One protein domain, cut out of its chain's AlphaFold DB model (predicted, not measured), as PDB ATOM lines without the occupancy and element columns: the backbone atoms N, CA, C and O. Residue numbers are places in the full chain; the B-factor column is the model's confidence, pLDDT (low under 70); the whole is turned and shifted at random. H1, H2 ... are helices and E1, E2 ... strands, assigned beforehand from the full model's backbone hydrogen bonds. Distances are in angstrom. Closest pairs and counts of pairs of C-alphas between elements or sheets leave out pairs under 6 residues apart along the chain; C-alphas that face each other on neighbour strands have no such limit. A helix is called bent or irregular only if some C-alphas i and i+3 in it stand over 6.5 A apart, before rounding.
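AT A GLANCE: This is residues 63 to 223 of the 398 residues of the protein "HNH endonuclease" of Pseudolabrys taiwanensis (UniProt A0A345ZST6). A strongly twisted sheet, E2 E3 E4 E5 E6, forms the core, with H3 packed on one face and H5, the longest helix, set slantwise on the other. Irregular H1 lies by edge strand E2 and leads to the outlying strand E1; small H4 lies beyond edge strand E6. The printed part has 161 residues with five named helices and six named strands, in the order H1 E1 E2 E3 E4 H2 E5 H3 E6 H4 H5. The sheet is mixed, antiparallel but for E5 and E6, and the class is mixed, helices and strands. The whole is compact and rounded, with a radius of gyration of the C-alphas of 15.2 A and spans of 43 by 37 by 35 A.

HOW THE PARTS SIT: H1, residues 63 to 72, is irregular, C-alphas 67 and 70 being 7.4 A apart; it only grazes the sheet, its closest C-alphas to E2, residues 89 to 94, being those of Ser 66 and Ile 89, 4.8 A. E1, residues 74 to 76, pairs with no named strand and is apart from E2. E2, E3, residues 103 to 109, and E4, residues 115 to 121, form a meander of two hairpins, each strand the antiparallel neighbour of the one before; N 91 and O 107, and N 106 and O 118, are 2.8 A apart, within hydrogen-bond range. H2, residues 135 to 141, is only just on the sheet, with 5 pairs of C-alphas within 10 A, and only grazes it. E5, residues 145 to 149, is antiparallel to E4, with N 117 and O 147 at 2.8 A. E5, H3, residues 155 to 168, and E6, residues 174 to 176, form a strand-helix-strand unit, two parallel neighbour strands with a helix between, whose crossover is right-handed; N 175 and O 146 are 2.7 A apart. H3 lies over E4 and E5 at a height over the sheet of 10.1 A, along the strands, at 18 degrees to E5 on the local plane; the C-alphas of Ala 116 and Val 165, closest between E4 and H3, are 7.1 A apart. H4, residues 181 to 185, is only just irregular, C-alphas 181 and 184 being 6.51 A apart, and not on the sheet. H5, residues 200 to 214, is on the opposite face from H3, at a height over the sheet of 9.4 A, over E4, E5 and only just E6, with 3 C-alphas; its closest C-alphas to E5 are those of Tyr 147 and Arg 206, 6.9 A. Every O i to N i+4 pair is within hydrogen-bond range in H3 and H5, against 1 of 6 in H1, 1 of 3 in H2 and 0 of 1 in H4, where O i to N i+3 gives 2 of 7, 2 of 4 and 1 of 2.

IN THESE COORDINATES: H1 begins at C-alpha 63, (31.693, 25.509, 35.787). E3 measures 20.1 A, E4 19.6 A, H3 19.8 A and H5 20.9 A, which ends at C-alpha 214, (24.908, 2.603, 21.107).

THE WHOLE: The C-alphas farthest apart, of Asp 77 and Asp 101, are 43.8 A apart. The printed part has no cut; the links E1 to E2, E4 to H2 and H4 to H5 are long. Mean pLDDT of the printed part is 87.2; residues 66 to 72, 139, 141 to 142 and 216 are under 70.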
ATOM      1  N   PHE A  63      32.753  24.557  35.444       76.94
ATOM      2  CA  PHE A  63      31.693  25.509  35.787       76.94
ATOM      3  C   PHE A  63      31.431  26.552  34.703       76.94
ATOM      4  O   PHE A  63      30.272  26.781  34.357       76.94
ATOM      5  N   GLN A  64      32.484  27.113  34.112       76.69
ATOM      6  CA  GLN A  64      32.344  28.046  32.998       76.69
ATOM      7  C   GLN A  64      31.775  27.359  31.750       76.69
ATOM      8  O   GLN A  64      31.019  27.974  31.002       76.69
ATOM      9  N   ASN A  65      32.117  26.087  31.531       74.94
ATOM     10  CA  ASN A  65      31.681  25.335  30.353       74.94
ATOM     11  C   ASN A  65      30.314  24.651  30.538       74.94
ATOM     12  O   ASN A  65      29.673  24.335  29.546       74.94
ATOM     13  N   SER A  66      29.840  24.449  31.772       67.19
ATOM     14  CA  SER A  66      28.670  23.598  32.051       67.19
ATOM     15  C   SER A  66      27.600  24.249  32.929       67.19
ATOM     16  O   SER A  66      26.420  23.973  32.736       67.19
ATOM     17  N   VAL A  67      27.957  25.125  33.876       56.84
ATOM     18  CA  VAL A  67      26.970  25.812  34.738       56.84
ATOM     19  C   VAL A  67      26.456  27.107  34.118       56.84
ATOM     20  O   VAL A  67      25.318  27.501  34.373       56.84
ATOM     21  N   GLU A  68      27.203  27.700  33.189       61.34
ATOM     22  CA  GLU A  68      26.677  28.739  32.297       61.34
ATOM     23  C   GLU A  68      25.705  28.172  31.237       61.34
ATOM     24  O   GLU A  68      25.468  28.805  30.215       61.34
ATOM     25  N   TYR A  69      25.069  27.016  31.494       56.16
ATOM     26  CA  TYR A  69      23.916  26.478  30.759       56.16
ATOM     27  C   TYR A  69      22.834  27.536  30.491       56.16
ATOM     28  O   TYR A  69      22.174  27.492  29.459       56.16
ATOM     29  N   ASN A  70      22.695  28.552  31.350       57.03
ATOM     30  CA  ASN A  70      21.791  29.679  31.097       57.03
ATOM     31  C   ASN A  70      22.136  30.460  29.812       57.03
ATOM     32  O   ASN A  70      21.272  31.113  29.234       57.03
ATOM     33  N   ALA A  71      23.366  30.367  29.305       55.50
ATOM     34  CA  ALA A  71      23.741  30.880  27.991       55.50
ATOM     35  C   ALA A  71      23.116  30.089  26.821       55.50
ATOM     36  O   ALA A  71      23.219  30.539  25.686       55.50
ATOM     37  N   TRP A  72      22.462  28.945  27.069       65.44
ATOM     38  CA  TRP A  72      21.589  28.247  26.107       65.44
ATOM     39  C   TRP A  72      20.134  28.709  26.184       65.44
ATOM     40  O   TRP A  72      19.356  28.453  25.265       65.44
ATOM     41  N   GLU A  73      19.736  29.398  27.260       75.19
ATOM     42  CA  GLU A  73      18.378  29.942  27.376       75.19
ATOM     43  C   GLU A  73      18.128  31.075  26.379       75.19
ATOM     44  O   GLU A  73      16.987  31.506  26.208       75.19
ATOM     45  N   SER A  74      19.174  31.582  25.727       82.44
ATOM     46  CA  SER A  74      19.056  32.654  24.750       82.44
ATOM     47  C   SER A  74      20.255  32.731  23.807       82.44
ATOM     48  O   SER A  74      21.337  32.249  24.124       82.44
ATOM     49  N   CYS A  75      20.071  33.365  22.650       86.19
ATOM     50  CA  CYS A  75      21.162  33.712  21.743       86.19
ATOM     51  C   CYS A  75      21.013  35.152  21.253       86.19
ATOM     52  O   CYS A  75      19.901  35.685  21.187       86.19
ATOM     53  N   PHE A  76      22.134  35.789  20.924       87.12
ATOM     54  CA  PHE A  76      22.117  37.066  20.219       87.12
ATOM     55  C   PHE A  76      21.953  36.850  18.714       87.12
ATOM     56  O   PHE A  76      22.527  35.913  18.158       87.12
ATOM     57  N   ASP A  77      21.197  37.749  18.076       89.44
ATOM     58  CA  ASP A  77      20.979  37.798  16.626       89.44
ATOM     59  C   ASP A  77      20.479  36.454  16.076       89.44
ATOM     60  O   ASP A  77      21.159  35.761  15.314       89.44
ATOM     61  N   TYR A  78      19.290  36.046  16.524       90.12
ATOM     62  CA  TYR A  78      18.678  34.790  16.104       90.12
ATOM     63  C   TYR A  78      18.587  34.687  14.578       90.12
ATOM     64  O   TYR A  78      18.008  35.549  13.915       90.12
ATOM     65  N   ALA A  79      19.165  33.612  14.037       90.06
ATOM     66  CA  ALA A  79      19.267  33.372  12.606       90.06
ATOM     67  C   ALA A  79      18.550  32.053  12.251       90.06
ATOM     68  O   ALA A  79      19.193  30.997  12.234       90.06
ATOM     69  N   PRO A  80      17.229  32.084  11.985       87.12
ATOM     70  CA  PRO A  80      16.398  30.882  11.847       87.12
ATOM     71  C   PRO A  80      16.884  29.921  10.754       87.12
ATOM     72  O   PRO A  80      16.833  28.707  10.943       87.12
ATOM     73  N   ASP A  81      17.428  30.456   9.660       89.31
ATOM     74  CA  ASP A  81      17.805  29.659   8.486       89.31
ATOM     75  C   ASP A  81      19.261  29.182   8.505       89.31
ATOM     76  O   ASP A  81      19.622  28.258   7.783       89.31
ATOM     77  N   SER A  82      20.120  29.807   9.319       87.31
ATOM     78  CA  SER A  82      21.562  29.507   9.337       87.31
ATOM     79  C   SER A  82      22.061  28.908  10.653       87.31
ATOM     80  O   SER A  82      23.238  28.556  10.762       87.31
ATOM     81  N   GLY A  83      21.191  28.798  11.659       89.69
ATOM     82  CA  GLY A  83      21.574  28.397  13.009       89.69
ATOM     83  C   GLY A  83      22.363  29.478  13.756       89.69
ATOM     84  O   GLY A  83      22.876  30.428  13.166       89.69
ATOM     85  N   ASN A  84      22.505  29.313  15.069       90.44
ATOM     86  CA  ASN A  84      23.359  30.158  15.911       90.44
ATOM     87  C   ASN A  84      24.510  29.337  16.510       90.44
ATOM     88  O   ASN A  84      24.477  28.108  16.539       90.44
ATOM     89  N   VAL A  85      25.548  30.024  16.985       88.50
ATOM     90  CA  VAL A  85      26.642  29.402  17.744       88.50
ATOM     91  C   VAL A  85      26.255  29.381  19.218       88.50
ATOM     92  O   VAL A  85      26.006  30.432  19.805       88.50
ATOM     93  N   PHE A  86      26.246  28.194  19.812       86.12
ATOM     94  CA  PHE A  86      26.006  27.974  21.233       86.12
ATOM     95  C   PHE A  86      27.278  27.435  21.901       86.12
ATOM     96  O   PHE A  86      28.074  26.747  21.254       86.12
ATOM     97  N   PRO A  87      27.513  27.737  23.190       84.25
ATOM     98  CA  PRO A  87      28.607  27.110  23.921       84.25
ATOM     99  C   PRO A  87      28.364  25.600  24.034       84.25
ATOM    100  O   PRO A  87      27.227  25.171  24.189       84.25
ATOM    101  N   LEU A  88      29.413  24.783  23.970       87.94
ATOM    102  CA  LEU A  88      29.301  23.345  24.235       87.94
ATOM    103  C   LEU A  88      29.404  23.085  25.737       87.94
ATOM    104  O   LEU A  88      30.159  23.774  26.422       87.94
ATOM    105  N   ILE A  89      28.685  22.077  26.230       87.50
ATOM    106  CA  ILE A  89      28.715  21.698  27.648       87.50
ATOM    107  C   ILE A  89      29.771  20.624  27.852       87.50
ATOM    108  O   ILE A  89      29.680  19.558  27.247       87.50
ATOM    109  N   TYR A  90      30.748  20.871  28.721       89.94
ATOM    110  CA  TYR A  90      31.745  19.856  29.050       89.94
ATOM    111  C   TYR A  90      31.105  18.732  29.873       89.94
ATOM    112  O   TYR A  90      30.505  18.981  30.922       89.94
ATOM    113  N   PHE A  91      31.231  17.495  29.396       89.69
ATOM    114  CA  PHE A  91      30.597  16.307  29.972       89.69
ATOM    115  C   PHE A  91      31.609  15.270  30.483       89.69
ATOM    116  O   PHE A  91      31.225  14.151  30.832       89.69
ATOM    117  N   GLY A  92      32.880  15.667  30.592       91.50
ATOM    118  CA  GLY A  92      33.946  14.907  31.243       91.50
ATOM    119  C   GLY A  92      34.741  13.994  30.316       91.50
ATOM    120  O   GLY A  92      34.466  13.881  29.123       91.50
ATOM    121  N   LEU A  93      35.719  13.318  30.909       92.38
ATOM    122  CA  LEU A  93      36.575  12.328  30.265       92.38
ATOM    123  C   LEU A  93      35.867  10.978  30.216       92.38
ATOM    124  O   LEU A  93      35.449  10.462  31.258       92.38
ATOM    125  N   ASN A  94      35.741  10.395  29.029       93.56
ATOM    126  CA  ASN A  94      35.170   9.070  28.861       93.56
ATOM    127  C   ASN A  94      36.171   7.985  29.276       93.56
ATOM    128  O   ASN A  94      37.332   8.027  28.883       93.56
ATOM    129  N   ARG A  95      35.712   6.996  30.051       89.75
ATOM    130  CA  ARG A  95      36.551   5.870  30.507       89.75
ATOM    131  C   ARG A  95      36.253   4.546  29.806       89.75
ATOM    132  O   ARG A  95      36.897   3.548  30.108       89.75
ATOM    133  N   ASN A  96      35.248   4.522  28.935       89.44
ATOM    134  CA  ASN A  96      34.804   3.315  28.241       89.44
ATOM    135  C   ASN A  96      35.407   3.200  26.834       89.44
ATOM    136  O   ASN A  96      35.412   2.109  26.268       89.44
ATOM    137  N   LEU A  97      35.890   4.304  26.263       89.62
ATOM    138  CA  LEU A  97      36.581   4.320  24.984       89.62
ATOM    139  C   LEU A  97      38.034   3.882  25.187       89.62
ATOM    140  O   LEU A  97      38.792   4.547  25.889       89.62
ATOM    141  N   ALA A  98      38.405   2.761  24.575       85.50
ATOM    142  CA  ALA A  98      39.798   2.349  24.485       85.50
ATOM    143  C   ALA A  98      40.500   3.208  23.423       85.50
ATOM    144  O   ALA A  98      40.046   3.255  22.280       85.50
ATOM    145  N   LEU A  99      41.570   3.886  23.825       85.69
ATOM    146  CA  LEU A  99      42.411   4.733  22.982       85.69
ATOM    147  C   LEU A  99      43.863   4.255  23.053       85.69
ATOM    148  O   LEU A  99      44.177   3.355  23.836       85.69
ATOM    149  N   GLU A 100      44.728   4.842  22.231       80.44
ATOM    150  CA  GLU A 100      46.166   4.594  22.303       80.44
ATOM    151  C   GLU A 100      46.759   5.082  23.637       80.44
ATOM    152  O   GLU A 100      46.202   5.950  24.319       80.44
ATOM    153  N   ASP A 101      47.902   4.507  24.020       80.00
ATOM    154  CA  ASP A 101      48.592   4.877  25.255       80.00
ATOM    155  C   ASP A 101      48.947   6.372  25.248       80.00
ATOM    156  O   ASP A 101      49.676   6.856  24.383       80.00
ATOM    157  N   GLY A 102      48.459   7.099  26.256       86.38
ATOM    158  CA  GLY A 102      48.706   8.535  26.413       86.38
ATOM    159  C   GLY A 102      47.634   9.444  25.812       86.38
ATOM    160  O   GLY A 102      47.785  10.661  25.886       86.38
ATOM    161  N   GLU A 103      46.542   8.898  25.272       91.00
ATOM    162  CA  GLU A 103      45.409   9.685  24.786       91.00
ATOM    163  C   GLU A 103      44.197   9.633  25.717       91.00
ATOM    164  O   GLU A 103      43.935   8.654  26.418       91.00
ATOM    165  N   VAL A 104      43.409  10.704  25.683       92.06
ATOM    166  CA  VAL A 104      42.147  10.820  26.409       92.06
ATOM    167  C   VAL A 104      41.033  11.304  25.489       92.06
ATOM    168  O   VAL A 104      41.270  12.065  24.552       92.06
ATOM    169  N   ALA A 105      39.799  10.885  25.779       94.19
ATOM    170  CA  ALA A 105      38.603  11.353  25.088       94.19
ATOM    171  C   ALA A 105      37.721  12.181  26.014       94.19
ATOM    172  O   ALA A 105      37.170  11.683  26.995       94.19
ATOM    173  N   GLU A 106      37.522  13.439  25.654       94.19
ATOM    174  CA  GLU A 106      36.556  14.326  26.278       94.19
ATOM    175  C   GLU A 106      35.214  14.265  25.558       94.19
ATOM    176  O   GLU A 106      35.149  14.315  24.328       94.19
ATOM    177  N   VAL A 107      34.129  14.242  26.325       94.38
ATOM    178  CA  VAL A 107      32.765  14.299  25.802       94.38
ATOM    179  C   VAL A 107      32.192  15.683  26.052       94.38
ATOM    180  O   VAL A 107      32.256  16.213  27.161       94.38
ATOM    181  N   TRP A 108      31.579  16.249  25.023       93.50
ATOM    182  CA  TRP A 108      30.919  17.545  25.055       93.50
ATOM    183  C   TRP A 108      29.486  17.401  24.553       93.50
ATOM    184  O   TRP A 108      29.262  16.707  23.566       93.50
ATOM    185  N   LEU A 109      28.513  18.050  25.194       90.44
ATOM    186  CA  LEU A 109      27.130  18.082  24.711       90.44
ATOM    187  C   LEU A 109      26.908  19.297  23.811       90.44
ATOM    188  O   LEU A 109      27.292  20.424  24.145       90.44
ATOM    189  N   ALA A 110      26.265  19.045  22.677       89.94
ATOM    190  CA  ALA A 110      25.937  20.031  21.660       89.94
ATOM    191  C   ALA A 110      24.486  20.532  21.802       89.94
ATOM    192  O   ALA A 110      23.657  19.825  22.386       89.94
ATOM    193  N   PRO A 111      24.155  21.736  21.283       83.06
ATOM    194  CA  PRO A 111      22.851  22.386  21.463       83.06
ATOM    195  C   PRO A 111      21.649  21.507  21.132       83.06
ATOM    196  O   PRO A 111      20.625  21.612  21.795       83.06
ATOM    197  N   ASP A 112      21.788  20.634  20.135       85.56
ATOM    198  CA  ASP A 112      20.757  19.728  19.632       85.56
ATOM    199  C   ASP A 112      20.540  18.465  20.497       85.56
ATOM    200  O   ASP A 112      19.677  17.646  20.189       85.56
ATOM    201  N   GLY A 113      21.312  18.299  21.576       86.31
ATOM    202  CA  GLY A 113      21.386  17.067  22.366       86.31
ATOM    203  C   GLY A 113      22.386  16.041  21.822       86.31
ATOM    204  O   GLY A 113      22.496  14.952  22.385       86.31
ATOM    205  N   GLY A 114      23.107  16.375  20.750       90.44
ATOM    206  CA  GLY A 114      24.202  15.588  20.204       90.44
ATOM    207  C   GLY A 114      25.456  15.648  21.074       90.44
ATOM    208  O   GLY A 114      25.480  16.264  22.143       90.44
ATOM    209  N   THR A 115      26.526  15.013  20.598       94.06
ATOM    210  CA  THR A 115      27.815  14.982  21.302       94.06
ATOM    211  C   THR A 115      28.966  15.374  20.388       94.06
ATOM    212  O   THR A 115      28.954  15.080  19.197       94.06
ATOM    213  N   ALA A 116      29.988  16.015  20.942       95.81
ATOM    214  CA  ALA A 116      31.295  16.142  20.317       95.81
ATOM    215  C   ALA A 116      32.326  15.413  21.184       95.81
ATOM    216  O   ALA A 116      32.398  15.642  22.389       95.81
ATOM    217  N   TRP A 117      33.096  14.523  20.569       96.62
ATOM    218  CA  TRP A 117      34.140  13.743  21.222       96.62
ATOM    219  C   TRP A 117      35.485  14.294  20.798       96.62
ATOM    220  O   TRP A 117      35.803  14.253  19.614       96.62
ATOM    221  N   HIS A 118      36.242  14.840  21.736       95.50
ATOM    222  CA  HIS A 118      37.544  15.439  21.483       95.50
ATOM    223  C   HIS A 118      38.624  14.504  22.017       95.50
ATOM    224  O   HIS A 118      38.706  14.294  23.223       95.50
ATOM    225  N   ILE A 119      39.414  13.928  21.113       94.19
ATOM    226  CA  ILE A 119      40.533  13.051  21.458       94.19
ATOM    227  C   ILE A 119      41.825  13.849  21.351       94.19
ATOM    228  O   ILE A 119      42.045  14.529  20.344       94.19
ATOM    229  N   HIS A 120      42.651  13.790  22.390       91.69
ATOM    230  CA  HIS A 120      43.941  14.470  22.456       91.69
ATOM    231  C   HIS A 120      44.875  13.798  23.471       91.69
ATOM    232  O   HIS A 120      44.443  12.970  24.269       91.69
ATOM    233  N   GLU A 121      46.147  14.200  23.471       89.69
ATOM    234  CA  GLU A 121      47.139  13.748  24.451       89.69
ATOM    235  C   GLU A 121      46.751  14.116  25.889       89.69
ATOM    236  O   GLU A 121      46.231  15.207  26.166       89.69
ATOM    237  N   ASP A 122      47.045  13.215  26.822       87.38
ATOM    238  CA  ASP A 122      46.981  13.498  28.247       87.38
ATOM    239  C   ASP A 122      48.103  14.473  28.633       87.38
ATOM    240  O   ASP A 122      49.298  14.193  28.513       87.38
ATOM    241  N   HIS A 123      47.715  15.649  29.121       86.38
ATOM    242  CA  HIS A 123      48.655  16.690  29.528       86.38
ATOM    243  C   HIS A 123      49.025  16.619  31.020       86.38
ATOM    244  O   HIS A 123      49.754  17.492  31.502       86.38
ATOM    245  N   GLY A 124      48.567  15.588  31.735       83.19
ATOM    246  CA  GLY A 124      48.902  15.320  33.128       83.19
ATOM    247  C   GLY A 124      48.116  16.149  34.147       83.19
ATOM    248  O   GLY A 124      47.257  16.968  33.817       83.19
ATOM    249  N   GLU A 125      48.446  15.935  35.422       79.94
ATOM    250  CA  GLU A 125      47.652  16.391  36.575       79.94
ATOM    251  C   GLU A 125      47.471  17.915  36.674       79.94
ATOM    252  O   GLU A 125      46.439  18.382  37.146       79.94
ATOM    253  N   ASP A 126      48.421  18.720  36.193       77.25
ATOM    254  CA  ASP A 126      48.310  20.189  36.248       77.25
ATOM    255  C   ASP A 126      47.162  20.743  35.383       77.25
ATOM    256  O   ASP A 126      46.694  21.862  35.616       77.25
ATOM    257  N   PHE A 127      46.713  19.968  34.393       85.12
ATOM    258  CA  PHE A 127      45.675  20.338  33.430       85.12
ATOM    259  C   PHE A 127      44.474  19.389  33.481       85.12
ATOM    260  O   PHE A 127      43.598  19.471  32.624       85.12
ATOM    261  N   ASP A 128      44.402  18.516  34.487       83.00
ATOM    262  CA  ASP A 128      43.356  17.501  34.603       83.00
ATOM    263  C   ASP A 128      41.949  18.108  34.698       83.00
ATOM    264  O   ASP A 128      40.994  17.549  34.172       83.00
ATOM    265  N   THR A 129      41.816  19.286  35.311       85.62
ATOM    266  CA  THR A 129      40.561  20.042  35.431       85.62
ATOM    267  C   THR A 129      40.271  20.972  34.254       85.62
ATOM    268  O   THR A 129      39.253  21.672  34.270       85.62
ATOM    269  N   PHE A 130      41.142  21.018  33.240       88.44
ATOM    270  CA  PHE A 130      40.995  21.910  32.093       88.44
ATOM    271  C   PHE A 130      40.275  21.179  30.969       88.44
ATOM    272  O   PHE A 130      40.826  20.271  30.355       88.44
ATOM    273  N   ALA A 131      39.078  21.645  30.628       86.94
ATOM    274  CA  ALA A 131      38.378  21.143  29.461       86.94
ATOM    275  C   ALA A 131      39.127  21.536  28.162       86.94
ATOM    276  O   ALA A 131      39.274  22.719  27.808       86.94
ATOM    277  N   GLY A 132      39.613  20.530  27.445       83.69
ATOM    278  CA  GLY A 132      40.479  20.606  26.274       83.69
ATOM    279  C   GLY A 132      41.979  20.530  26.571       83.69
ATOM    280  O   GLY A 132      42.754  20.822  25.654       83.69
ATOM    281  N   GLY A 133      42.384  20.213  27.808       84.88
ATOM    282  CA  GLY A 133      43.783  20.078  28.229       84.88
ATOM    283  C   GLY A 133      44.603  21.379  28.199       84.88
ATOM    284  O   GLY A 133      44.054  22.484  28.266       84.88
ATOM    285  N   ASP A 134      45.936  21.262  28.094       83.88
ATOM    286  CA  ASP A 134      46.849  22.412  28.035       83.88
ATOM    287  C   ASP A 134      46.740  23.154  26.687       83.88
ATOM    288  O   ASP A 134      47.186  22.644  25.651       83.88
ATOM    289  N   PRO A 135      46.253  24.411  26.664       75.75
ATOM    290  CA  PRO A 135      46.076  25.152  25.420       75.75
ATOM    291  C   PRO A 135      47.379  25.406  24.651       75.75
ATOM    292  O   PRO A 135      47.334  25.632  23.438       75.75
ATOM    293  N   VAL A 136      48.531  25.432  25.335       78.44
ATOM    294  CA  VAL A 136      49.831  25.714  24.706       78.44
ATOM    295  C   VAL A 136      50.399  24.470  24.030       78.44
ATOM    296  O   VAL A 136      50.802  24.566  22.867       78.44
ATOM    297  N   ARG A 137      50.423  23.327  24.724       77.06
ATOM    298  CA  ARG A 137      50.881  22.040  24.173       77.06
ATOM    299  C   ARG A 137      50.023  21.575  23.003       77.06
ATOM    300  O   ARG A 137      50.558  21.414  21.907       77.06
ATOM    301  N   ARG A 138      48.694  21.637  23.145       74.25
ATOM    302  CA  ARG A 138      47.736  21.314  22.073       74.25
ATOM    303  C   ARG A 138      48.016  22.041  20.752       74.25
ATOM    304  O   ARG A 138      47.901  21.480  19.663       74.25
ATOM    305  N   ARG A 139      48.418  23.319  20.808       69.81
ATOM    306  CA  ARG A 139      48.761  24.092  19.596       69.81
ATOM    307  C   ARG A 139      50.022  23.576  18.890       69.81
ATOM    308  O   ARG A 139      50.140  23.786  17.680       69.81
ATOM    309  N   ARG A 140      50.949  22.953  19.624       70.12
ATOM    310  CA  ARG A 140      52.248  22.462  19.142       70.12
ATOM    311  C   ARG A 140      52.181  21.025  18.625       70.12
ATOM    312  O   ARG A 140      52.685  20.795  17.531       70.12
ATOM    313  N   GLU A 141      51.547  20.117  19.366       69.44
ATOM    314  CA  GLU A 141      51.537  18.668  19.083       69.44
ATOM    315  C   GLU A 141      50.670  18.299  17.867       69.44
ATOM    316  O   GLU A 141      51.049  17.442  17.077       69.44
ATOM    317  N   LYS A 142      49.573  19.033  17.611       67.31
ATOM    318  CA  LYS A 142      48.658  18.819  16.461       67.31
ATOM    319  C   LYS A 142      48.054  17.400  16.375       67.31
ATOM    320  O   LYS A 142      47.645  16.999  15.288       67.31
ATOM    321  N   THR A 143      47.971  16.683  17.490       76.12
ATOM    322  CA  THR A 143      47.415  15.321  17.605       76.12
ATOM    323  C   THR A 143      45.912  15.294  17.911       76.12
ATOM    324  O   THR A 143      45.262  14.256  17.792       76.12
ATOM    325  N   GLY A 144      45.330  16.448  18.249       89.50
ATOM    326  CA  GLY A 144      43.908  16.578  18.551       89.50
ATOM    327  C   GLY A 144      43.001  16.285  17.352       89.50
ATOM    328  O   GLY A 144      43.294  16.665  16.215       89.50
ATOM    329  N   ARG A 145      41.865  15.628  17.607       94.19
ATOM    330  CA  ARG A 145      40.762  15.485  16.643       94.19
ATOM    331  C   ARG A 145      39.407  15.444  17.328       94.19
ATOM    332  O   ARG A 145      39.302  15.134  18.511       94.19
ATOM    333  N   VAL A 146      38.364  15.776  16.572       97.00
ATOM    334  CA  VAL A 146      36.996  15.859  17.092       97.00
ATOM    335  C   VAL A 146      36.029  15.049  16.243       97.00
ATOM    336  O   VAL A 146      36.051  15.159  15.024       97.00
ATOM    337  N   TYR A 147      35.119  14.319  16.882       97.19
ATOM    338  CA  TYR A 147      34.008  13.614  16.241       97.19
ATOM    339  C   TYR A 147      32.674  14.204  16.691       97.19
ATOM    340  O   TYR A 147      32.335  14.146  17.870       97.19
ATOM    341  N   SER A 148      31.908  14.772  15.761       96.12
ATOM    342  CA  SER A 148      30.610  15.398  16.038       96.12
ATOM    343  C   SER A 148      29.458  14.468  15.662       96.12
ATOM    344  O   SER A 148      29.256  14.155  14.490       96.12
ATOM    345  N   PHE A 149      28.698  14.026  16.659       94.25
ATOM    346  CA  PHE A 149      27.482  13.238  16.512       94.25
ATOM    347  C   PHE A 149      26.270  14.142  16.707       94.25
ATOM    348  O   PHE A 149      26.105  14.770  17.754       94.25
ATOM    349  N   LEU A 150      25.417  14.181  15.694       90.38
ATOM    350  CA  LEU A 150      24.213  15.004  15.665       90.38
ATOM    351  C   LEU A 150      23.028  14.209  16.224       90.38
ATOM    352  O   LEU A 150      22.951  12.997  16.019       90.38
ATOM    353  N   ALA A 151      22.112  14.885  16.914       88.69
ATOM    354  CA  ALA A 151      20.914  14.279  17.500       88.69
ATOM    355  C   ALA A 151      19.598  14.818  16.918       88.69
ATOM    356  O   ALA A 151      18.553  14.205  17.129       88.69
ATOM    357  N   SER A 152      19.625  15.948  16.202       87.31
ATOM    358  CA  SER A 152      18.431  16.542  15.592       87.31
ATOM    359  C   SER A 152      18.527  16.587  14.071       87.31
ATOM    360  O   SER A 152      19.546  16.990  13.513       87.31
ATOM    361  N   GLU A 153      17.423  16.251  13.406       85.56
ATOM    362  CA  GLU A 153      17.241  16.426  11.958       85.56
ATOM    363  C   GLU A 153      16.691  17.818  11.605       85.56
ATOM    364  O   GLU A 153      16.623  18.195  10.437       85.56
ATOM    365  N   HIS A 154      16.301  18.618  12.605       89.88
ATOM    366  CA  HIS A 154      15.767  19.952  12.360       89.88
ATOM    367  C   HIS A 154      16.877  20.875  11.813       89.88
ATOM    368  O   HIS A 154      17.866  21.093  12.525       89.88
ATOM    369  N   PRO A 155      16.710  21.520  10.637       90.62
ATOM    370  CA  PRO A 155      17.780  22.277   9.972       90.62
ATOM    371  C   PRO A 155      18.468  23.319  10.860       90.62
ATOM    372  O   PRO A 155      19.694  23.376  10.925       90.62
ATOM    373  N   TYR A 156      17.688  24.094  11.624       91.56
ATOM    374  CA  TYR A 156      18.235  25.055  12.588       91.56
ATOM    375  C   TYR A 156      19.199  24.416  13.605       91.56
ATOM    376  O   TYR A 156      20.281  24.954  13.842       91.56
ATOM    377  N   TRP A 157      18.825  23.284  14.214       91.00
ATOM    378  CA  TRP A 157      19.627  22.619  15.247       91.00
ATOM    379  C   TRP A 157      20.834  21.906  14.658       91.00
ATOM    380  O   TRP A 157      21.922  22.008  15.222       91.00
ATOM    381  N   PHE A 158      20.663  21.290  13.489       90.38
ATOM    382  CA  PHE A 158      21.751  20.726  12.700       90.38
ATOM    383  C   PHE A 158      22.838  21.780  12.432       90.38
ATOM    384  O   PHE A 158      23.990  21.614  12.831       90.38
ATOM    385  N   LEU A 159      22.465  22.919  11.833       91.75
ATOM    386  CA  LEU A 159      23.406  23.998  11.515       91.75
ATOM    387  C   LEU A 159      24.001  24.628  12.776       91.75
ATOM    388  O   LEU A 159      25.194  24.929  12.815       91.75
ATOM    389  N   SER A 160      23.192  24.790  13.827       92.19
ATOM    390  CA  SER A 160      23.662  25.326  15.105       92.19
ATOM    391  C   SER A 160      24.714  24.422  15.746       92.19
ATOM    392  O   SER A 160      25.739  24.928  16.195       92.19
ATOM    393  N   ASN A 161      24.523  23.098  15.752       92.19
ATOM    394  CA  ASN A 161      25.520  22.151  16.258       92.19
ATOM    395  C   ASN A 161      26.824  22.262  15.450       92.19
ATOM    396  O   ASN A 161      27.871  22.562  16.024       92.19
ATOM    397  N   MET A 162      26.743  22.160  14.120       91.88
ATOM    398  CA  MET A 162      27.911  22.243  13.236       91.88
ATOM    399  C   MET A 162      28.734  23.520  13.477       91.88
ATOM    400  O   MET A 162      29.948  23.459  13.689       91.88
ATOM    401  N   ARG A 163      28.067  24.682  13.535       92.81
ATOM    402  CA  ARG A 163      28.718  25.976  13.802       92.81
ATOM    403  C   ARG A 163      29.287  26.055  15.218       92.81
ATOM    404  O   ARG A 163      30.366  26.617  15.407       92.81
ATOM    405  N   SER A 164      28.595  25.486  16.204       91.94
ATOM    406  CA  SER A 164      29.042  25.457  17.604       91.94
ATOM    407  C   SER A 164      30.310  24.625  17.774       91.94
ATOM    408  O   SER A 164      31.276  25.101  18.369       91.94
ATOM    409  N   VAL A 165      30.356  23.432  17.176       94.12
ATOM    410  CA  VAL A 165      31.536  22.557  17.198       94.12
ATOM    411  C   VAL A 165      32.714  23.211  16.482       94.12
ATOM    412  O   VAL A 165      33.808  23.251  17.043       94.12
ATOM    413  N   GLN A 166      32.507  23.811  15.306       93.94
ATOM    414  CA  GLN A 166      33.572  24.541  14.602       93.94
ATOM    415  C   GLN A 166      34.103  25.733  15.396       93.94
ATOM    416  O   GLN A 166      35.314  25.946  15.458       93.94
ATOM    417  N   SER A 167      33.210  26.507  16.018       90.81
ATOM    418  CA  SER A 167      33.602  27.650  16.842       90.81
ATOM    419  C   SER A 167      34.389  27.207  18.078       90.81
ATOM    420  O   SER A 167      35.372  27.852  18.449       90.81
ATOM    421  N   HIS A 168      33.977  26.110  18.719       89.69
ATOM    422  CA  HIS A 168      34.628  25.593  19.920       89.69
ATOM    423  C   HIS A 168      35.998  24.971  19.601       89.69
ATOM    424  O   HIS A 168      37.005  25.312  20.227       89.69
ATOM    425  N   PHE A 169      36.061  24.126  18.569       91.62
ATOM    426  CA  PHE A 169      37.245  23.359  18.173       91.62
ATOM    427  C   PHE A 169      37.942  23.925  16.927       91.62
ATOM    428  O   PHE A 169      38.407  23.194  16.058       91.62
ATOM    429  N   HIS A 170      38.089  25.249  16.854       90.06
ATOM    430  CA  HIS A 170      38.774  25.934  15.747       90.06
ATOM    431  C   HIS A 170      40.238  25.483  15.531       90.06
ATOM    432  O   HIS A 170      40.822  25.741  14.478       90.06
ATOM    433  N   GLY A 171      40.849  24.858  16.543       89.06
ATOM    434  CA  GLY A 171      42.228  24.367  16.519       89.06
ATOM    435  C   GLY A 171      42.406  22.951  15.973       89.06
ATOM    436  O   GLY A 171      43.544  22.601  15.655       89.06
ATOM    437  N   GLU A 172      41.318  22.190  15.820       92.06
ATOM    438  CA  GLU A 172      41.350  20.747  15.546       92.06
ATOM    439  C   GLU A 172      40.648  20.406  14.220       92.06
ATOM    440  O   GLU A 172      39.732  21.126  13.811       92.06
ATOM    441  N   PRO A 173      41.060  19.345  13.505       94.62
ATOM    442  CA  PRO A 173      40.230  18.742  12.470       94.62
ATOM    443  C   PRO A 173      38.977  18.115  13.094       94.62
ATOM    444  O   PRO A 173      39.032  17.505  14.164       94.62
ATOM    445  N   ILE A 174      37.841  18.269  12.414       96.50
ATOM    446  CA  ILE A 174      36.542  17.789  12.889       96.50
ATOM    447  C   ILE A 174      36.012  16.757  11.894       96.50
ATOM    448  O   ILE A 174      36.050  16.981  10.688       96.50
ATOM    449  N   PHE A 175      35.479  15.650  12.386       96.56
ATOM    450  CA  PHE A 175      34.885  14.575  11.602       96.56
ATOM    451  C   PHE A 175      33.413  14.409  11.967       96.56
ATOM    452  O   PHE A 175      33.016  14.573  13.123       96.56
ATOM    453  N   LEU A 176      32.586  14.064  10.981       94.56
ATOM    454  CA  LEU A 176      31.192  13.714  11.233       94.56
ATOM    455  C   LEU A 176      31.104  12.301  11.812       94.56
ATOM    456  O   LEU A 176      31.561  11.332  11.206       94.56
ATOM    457  N   GLY A 177      30.494  12.196  12.988       92.19
ATOM    458  CA  GLY A 177      30.181  10.941  13.660       92.19
ATOM    459  C   GLY A 177      28.949  10.240  13.084       92.19
ATOM    460  O   GLY A 177      28.772   9.039  13.292       92.19
ATOM    461  N   THR A 178      28.105  10.941  12.330       84.88
ATOM    462  CA  THR A 178      26.965  10.356  11.604       84.88
ATOM    463  C   THR A 178      27.374  10.032  10.167       84.88
ATOM    464  O   THR A 178      28.150  10.770   9.563       84.88
ATOM    465  N   GLU A 179      26.869   8.923   9.626       83.00
ATOM    466  CA  GLU A 179      27.038   8.606   8.204       83.00
ATOM    467  C   GLU A 179      26.179   9.567   7.371       83.00
ATOM    468  O   GLU A 179      25.002   9.769   7.667       83.00
ATOM    469  N   THR A 180      26.769  10.185   6.350       81.81
ATOM    470  CA  THR A 180      26.090  11.150   5.478       81.81
ATOM    471  C   THR A 180      26.657  11.090   4.066       81.81
ATOM    472  O   THR A 180      27.851  10.886   3.857       81.81
ATOM    473  N   ASP A 181      25.791  11.329   3.089       83.81
ATOM    474  CA  ASP A 181      26.133  11.562   1.686       83.81
ATOM    475  C   ASP A 181      27.006  12.815   1.467       83.81
ATOM    476  O   ASP A 181      27.725  12.914   0.469       83.81
ATOM    477  N   LEU A 182      27.019  13.747   2.426       83.69
ATOM    478  CA  LEU A 182      27.854  14.950   2.401       83.69
ATOM    479  C   LEU A 182      29.343  14.665   2.640       83.69
ATOM    480  O   LEU A 182      30.185  15.497   2.301       83.69
ATOM    481  N   GLU A 183      29.700  13.497   3.175       86.94
ATOM    482  CA  GLU A 183      31.083  13.132   3.514       86.94
ATOM    483  C   GLU A 183      32.015  13.195   2.286       86.94
ATOM    484  O   GLU A 183      33.175  13.617   2.360       86.94
ATOM    485  N   HIS A 184      31.489  12.840   1.110       88.06
ATOM    486  CA  HIS A 184      32.226  12.914  -0.151       88.06
ATOM    487  C   HIS A 184      32.503  14.355  -0.605       88.06
ATOM    488  O   HIS A 184      33.409  14.573  -1.407       88.06
ATOM    489  N   GLN A 185      31.790  15.346  -0.079       92.00
ATOM    490  CA  GLN A 185      32.010  16.761  -0.390       92.00
ATOM    491  C   GLN A 185      33.024  17.414   0.562       92.00
ATOM    492  O   GLN A 185      33.512  18.512   0.290       92.00
ATOM    493  N   LEU A 186      33.372  16.748   1.669       93.56
ATOM    494  CA  LEU A 186      34.328  17.265   2.642       93.56
ATOM    495  C   LEU A 186      35.782  17.131   2.150       93.56
ATOM    496  O   LEU A 186      36.118  16.176   1.437       93.56
ATOM    497  N   PRO A 187      36.680  18.051   2.554       94.25
ATOM    498  CA  PRO A 187      38.104  17.951   2.258       94.25
ATOM    499  C   PRO A 187      38.705  16.647   2.792       94.25
ATOM    500  O   PRO A 187      38.516  16.309   3.956       94.25
ATOM    501  N   SER A 188      39.489  15.950   1.966       92.75
ATOM    502  CA  SER A 188      40.237  14.751   2.382       92.75
ATOM    503  C   SER A 188      41.416  15.059   3.304       92.75
ATOM    504  O   SER A 188      41.882  14.195   4.037       92.75
ATOM    505  N   LYS A 189      41.918  16.296   3.273       92.50
ATOM    506  CA  LYS A 189      42.981  16.753   4.165       92.50
ATOM    507  C   LYS A 189      42.382  17.171   5.508       92.50
ATOM    508  O   LYS A 189      41.441  17.959   5.531       92.50
ATOM    509  N   ARG A 190      43.005  16.743   6.611       92.62
ATOM    510  CA  ARG A 190      42.707  17.231   7.967       92.62
ATOM    511  C   ARG A 190      43.022  18.737   8.063       92.62
ATOM    512  O   ARG A 190      44.188  19.138   8.065       92.62
ATOM    513  N   ILE A 191      41.989  19.584   8.087       91.69
ATOM    514  CA  ILE A 191      42.088  21.051   8.169       91.69
ATOM    515  C   ILE A 191      41.501  21.526   9.502       91.69
ATOM    516  O   ILE A 191      40.361  21.222   9.836       91.69
ATOM    517  N   LYS A 192      42.274  22.331  10.239       91.19
ATOM    518  CA  LYS A 192      41.877  22.874  11.545       91.19
ATOM    519  C   LYS A 192      40.620  23.743  11.455       91.19
ATOM    520  O   LYS A 192      40.507  24.582  10.559       91.19
ATOM    521  N   GLY A 193      39.691  23.534  12.388       90.75
ATOM    522  CA  GLY A 193      38.419  24.247  12.484       90.75
ATOM    523  C   GLY A 193      37.420  23.905  11.376       90.75
ATOM    524  O   GLY A 193      36.439  24.628  11.187       90.75
ATOM    525  N   ARG A 194      37.662  22.838  10.605       94.38
ATOM    526  CA  ARG A 194      36.792  22.422   9.501       94.38
ATOM    527  C   ARG A 194      36.384  20.964   9.628       94.38
ATOM    528  O   ARG A 194      37.160  20.126  10.083       94.38
ATOM    529  N   PHE A 195      35.173  20.685   9.152       95.12
ATOM    530  CA  PHE A 195      34.731  19.325   8.890       95.12
ATOM    531  C   PHE A 195      35.552  18.734   7.744       95.12
ATOM    532  O   PHE A 195      35.709  19.366   6.698       95.12
ATOM    533  N   CYS A 196      36.096  17.549   7.975       95.38
ATOM    534  CA  CYS A 196      36.981  16.820   7.083       95.38
ATOM    535  C   CYS A 196      36.392  15.438   6.813       95.38
ATOM    536  O   CYS A 196      35.675  14.886   7.646       95.38
ATOM    537  N   ARG A 197      36.730  14.877   5.654       95.38
ATOM    538  CA  ARG A 197      36.411  13.491   5.334       95.38
ATOM    539  C   ARG A 197      37.212  12.566   6.251       95.38
ATOM    540  O   ARG A 197      38.416  12.765   6.412       95.38
ATOM    541  N   LYS A 198      36.557  11.547   6.803       94.62
ATOM    542  CA  LYS A 198      37.194  10.473   7.571       94.62
ATOM    543  C   LYS A 198      38.166   9.682   6.691       94.62
ATOM    544  O   LYS A 198      37.806   9.198   5.617       94.62
ATOM    545  N   ASP A 199      39.403   9.565   7.151       93.50
ATOM    546  CA  ASP A 199      40.376   8.592   6.651       93.50
ATOM    547  C   ASP A 199      40.202   7.242   7.390       93.50
ATOM    548  O   ASP A 199      39.347   7.149   8.277       93.50
ATOM    549  N   PRO A 200      40.924   6.162   7.021       94.12
ATOM    550  CA  PRO A 200      40.705   4.842   7.620       94.12
ATOM    551  C   PRO A 200      40.860   4.801   9.147       94.12
ATOM    552  O   PRO A 200      40.103   4.102   9.815       94.12
ATOM    553  N   GLU A 201      41.802   5.572   9.692       92.12
ATOM    554  CA  GLU A 201      42.011   5.712  11.136       92.12
ATOM    555  C   GLU A 201      40.810   6.416  11.778       92.12
ATOM    556  O   GLU A 201      40.182   5.872  12.689       92.12
ATOM    557  N   ALA A 202      40.399   7.564  11.228       93.44
ATOM    558  CA  ALA A 202      39.253   8.302  11.741       93.44
ATOM    559  C   ALA A 202      37.938   7.507  11.646       93.44
ATOM    560  O   ALA A 202      37.052   7.637  12.495       93.44
ATOM    561  N   GLN A 203      37.798   6.651  10.631       94.56
ATOM    562  CA  GLN A 203      36.654   5.750  10.504       94.56
ATOM    563  C   GLN A 203      36.639   4.687  11.615       94.56
ATOM    564  O   GLN A 203      35.567   4.391  12.153       94.56
ATOM    565  N   ALA A 204      37.800   4.136  11.978       93.75
ATOM    566  CA  ALA A 204      37.924   3.151  13.051       93.75
ATOM    567  C   ALA A 204      37.608   3.769  14.425       93.75
ATOM    568  O   ALA A 204      36.786   3.227  15.168       93.75
ATOM    569  N   GLU A 205      38.169   4.944  14.727       94.50
ATOM    570  CA  GLU A 205      37.888   5.687  15.965       94.50
ATOM    571  C   GLU A 205      36.405   6.058  16.079       94.50
ATOM    572  O   GLU A 205      35.762   5.824  17.106       94.50
ATOM    573  N   ARG A 206      35.816   6.569  14.990       95.00
ATOM    574  CA  ARG A 206      34.383   6.868  14.926       95.00
ATOM    575  C   ARG A 206      33.537   5.635  15.241       95.00
ATOM    576  O   ARG A 206      32.533   5.760  15.943       95.00
ATOM    577  N   ALA A 207      33.897   4.462  14.716       94.50
ATOM    578  CA  ALA A 207      33.167   3.218  14.966       94.50
ATOM    579  C   ALA A 207      33.272   2.772  16.435       94.50
ATOM    580  O   ALA A 207      32.275   2.337  17.023       94.50
ATOM    581  N   ALA A 208      34.442   2.945  17.054       93.88
ATOM    582  CA  ALA A 208      34.633   2.695  18.480       93.88
ATOM    583  C   ALA A 208      33.762   3.630  19.338       93.88
ATOM    584  O   ALA A 208      32.999   3.156  20.181       93.88
ATOM    585  N   ILE A 209      33.774   4.940  19.056       94.56
ATOM    586  CA  ILE A 209      32.912   5.912  19.747       94.56
ATOM    587  C   ILE A 209      31.436   5.549  19.565       94.56
ATOM    588  O   ILE A 209      30.664   5.546  20.526       94.56
ATOM    589  N   ARG A 210      31.030   5.194  18.341       92.69
ATOM    590  CA  ARG A 210      29.646   4.813  18.053       92.69
ATOM    591  C   ARG A 210      29.200   3.606  18.882       92.69
ATOM    592  O   ARG A 210      28.096   3.619  19.414       92.69
ATOM    593  N   THR A 211      30.076   2.621  19.061       91.94
ATOM    594  CA  THR A 211      29.813   1.444  19.903       91.94
ATOM    595  C   THR A 211      29.584   1.834  21.368       91.94
ATOM    596  O   THR A 211      28.687   1.295  22.022       91.94
ATOM    597  N   VAL A 212      30.345   2.806  21.887       91.44
ATOM    598  CA  VAL A 212      30.159   3.351  23.246       91.44
ATOM    599  C   VAL A 212      28.819   4.083  23.382       91.44
ATOM    600  O   VAL A 212      28.152   3.949  24.404       91.44
ATOM    601  N   ILE A 213      28.394   4.825  22.356       89.25
ATOM    602  CA  ILE A 213      27.100   5.525  22.346       89.25
ATOM    603  C   ILE A 213      25.928   4.528  22.276       89.25
ATOM    604  O   ILE A 213      24.960   4.657  23.025       89.25
ATOM    605  N   ASP A 214      26.015   3.524  21.402       87.81
ATOM    606  CA  ASP A 214      24.908   2.603  21.107       87.81
ATOM    607  C   ASP A 214      24.708   1.518  22.179       87.81
ATOM    608  O   ASP A 214      23.635   0.922  22.260       87.81
ATOM    609  N   THR A 215      25.696   1.261  23.045       81.88
ATOM    610  CA  THR A 215      25.622   0.185  24.055       81.88
ATOM    611  C   THR A 215      24.574   0.414  25.154       81.88
ATOM    612  O   THR A 215      24.393  -0.472  25.989       81.88
ATOM    613  N   GLN A 216      23.893   1.571  25.185       69.31
ATOM    614  CA  GLN A 216      22.877   1.980  26.180       69.31
ATOM    615  C   GLN A 216      23.312   1.856  27.653       69.31
ATOM    616  O   GLN A 216      22.508   2.005  28.573       69.31
ATOM    617  N   LYS A 217      24.601   1.612  27.903       79.94
ATOM    618  CA  LYS A 217      25.201   1.648  29.231       79.94
ATOM    619  C   LYS A 217      25.492   3.103  29.604       79.94
ATOM    620  O   LYS A 217      25.701   3.933  28.718       79.94
ATOM    621  N   PRO A 218      25.562   3.433  30.904       81.56
ATOM    622  CA  PRO A 218      26.077   4.727  31.328       81.56
ATOM    623  C   PRO A 218      27.451   4.990  30.697       81.56
ATOM    624  O   PRO A 218      28.345   4.147  30.794       81.56
ATOM    625  N   LEU A 219      27.631   6.168  30.086       83.50
ATOM    626  CA  LEU A 219      28.874   6.544  29.390       83.50
ATOM    627  C   LEU A 219      30.117   6.527  30.299       83.50
ATOM    628  O   LEU A 219      31.227   6.467  29.785       83.50
ATOM    629  N   ASN A 220      29.935   6.517  31.628       88.69
ATOM    630  CA  ASN A 220      31.006   6.445  32.627       88.69
ATOM    631  C   ASN A 220      32.050   7.561  32.448       88.69
ATOM    632  O   ASN A 220      33.252   7.318  32.320       88.69
ATOM    633  N   ASN A 221      31.564   8.803  32.413       91.44
ATOM    634  CA  ASN A 221      32.419   9.975  32.299       91.44
ATOM    635  C   ASN A 221      32.910  10.435  33.678       91.44
ATOM    636  O   ASN A 221      32.160  10.417  34.656       91.44
ATOM    637  N   ARG A 222      34.155  10.913  33.744       90.81
ATOM    638  CA  ARG A 222      34.737  11.562  34.924       90.81
ATOM    639  C   ARG A 222      34.856  13.062  34.677       90.81
ATOM    640  O   ARG A 222      35.499  13.480  33.721       90.81
ATOM    641  N   VAL A 223      34.295  13.869  35.574       89.06
ATOM    642  CA  VAL A 223      34.428  15.334  35.547       89.06
ATOM    643  C   VAL A 223      35.328  15.771  36.705       89.06
ATOM    644  O   VAL A 223      34.854  15.883  37.837       89.06
TER     645      VAL A 223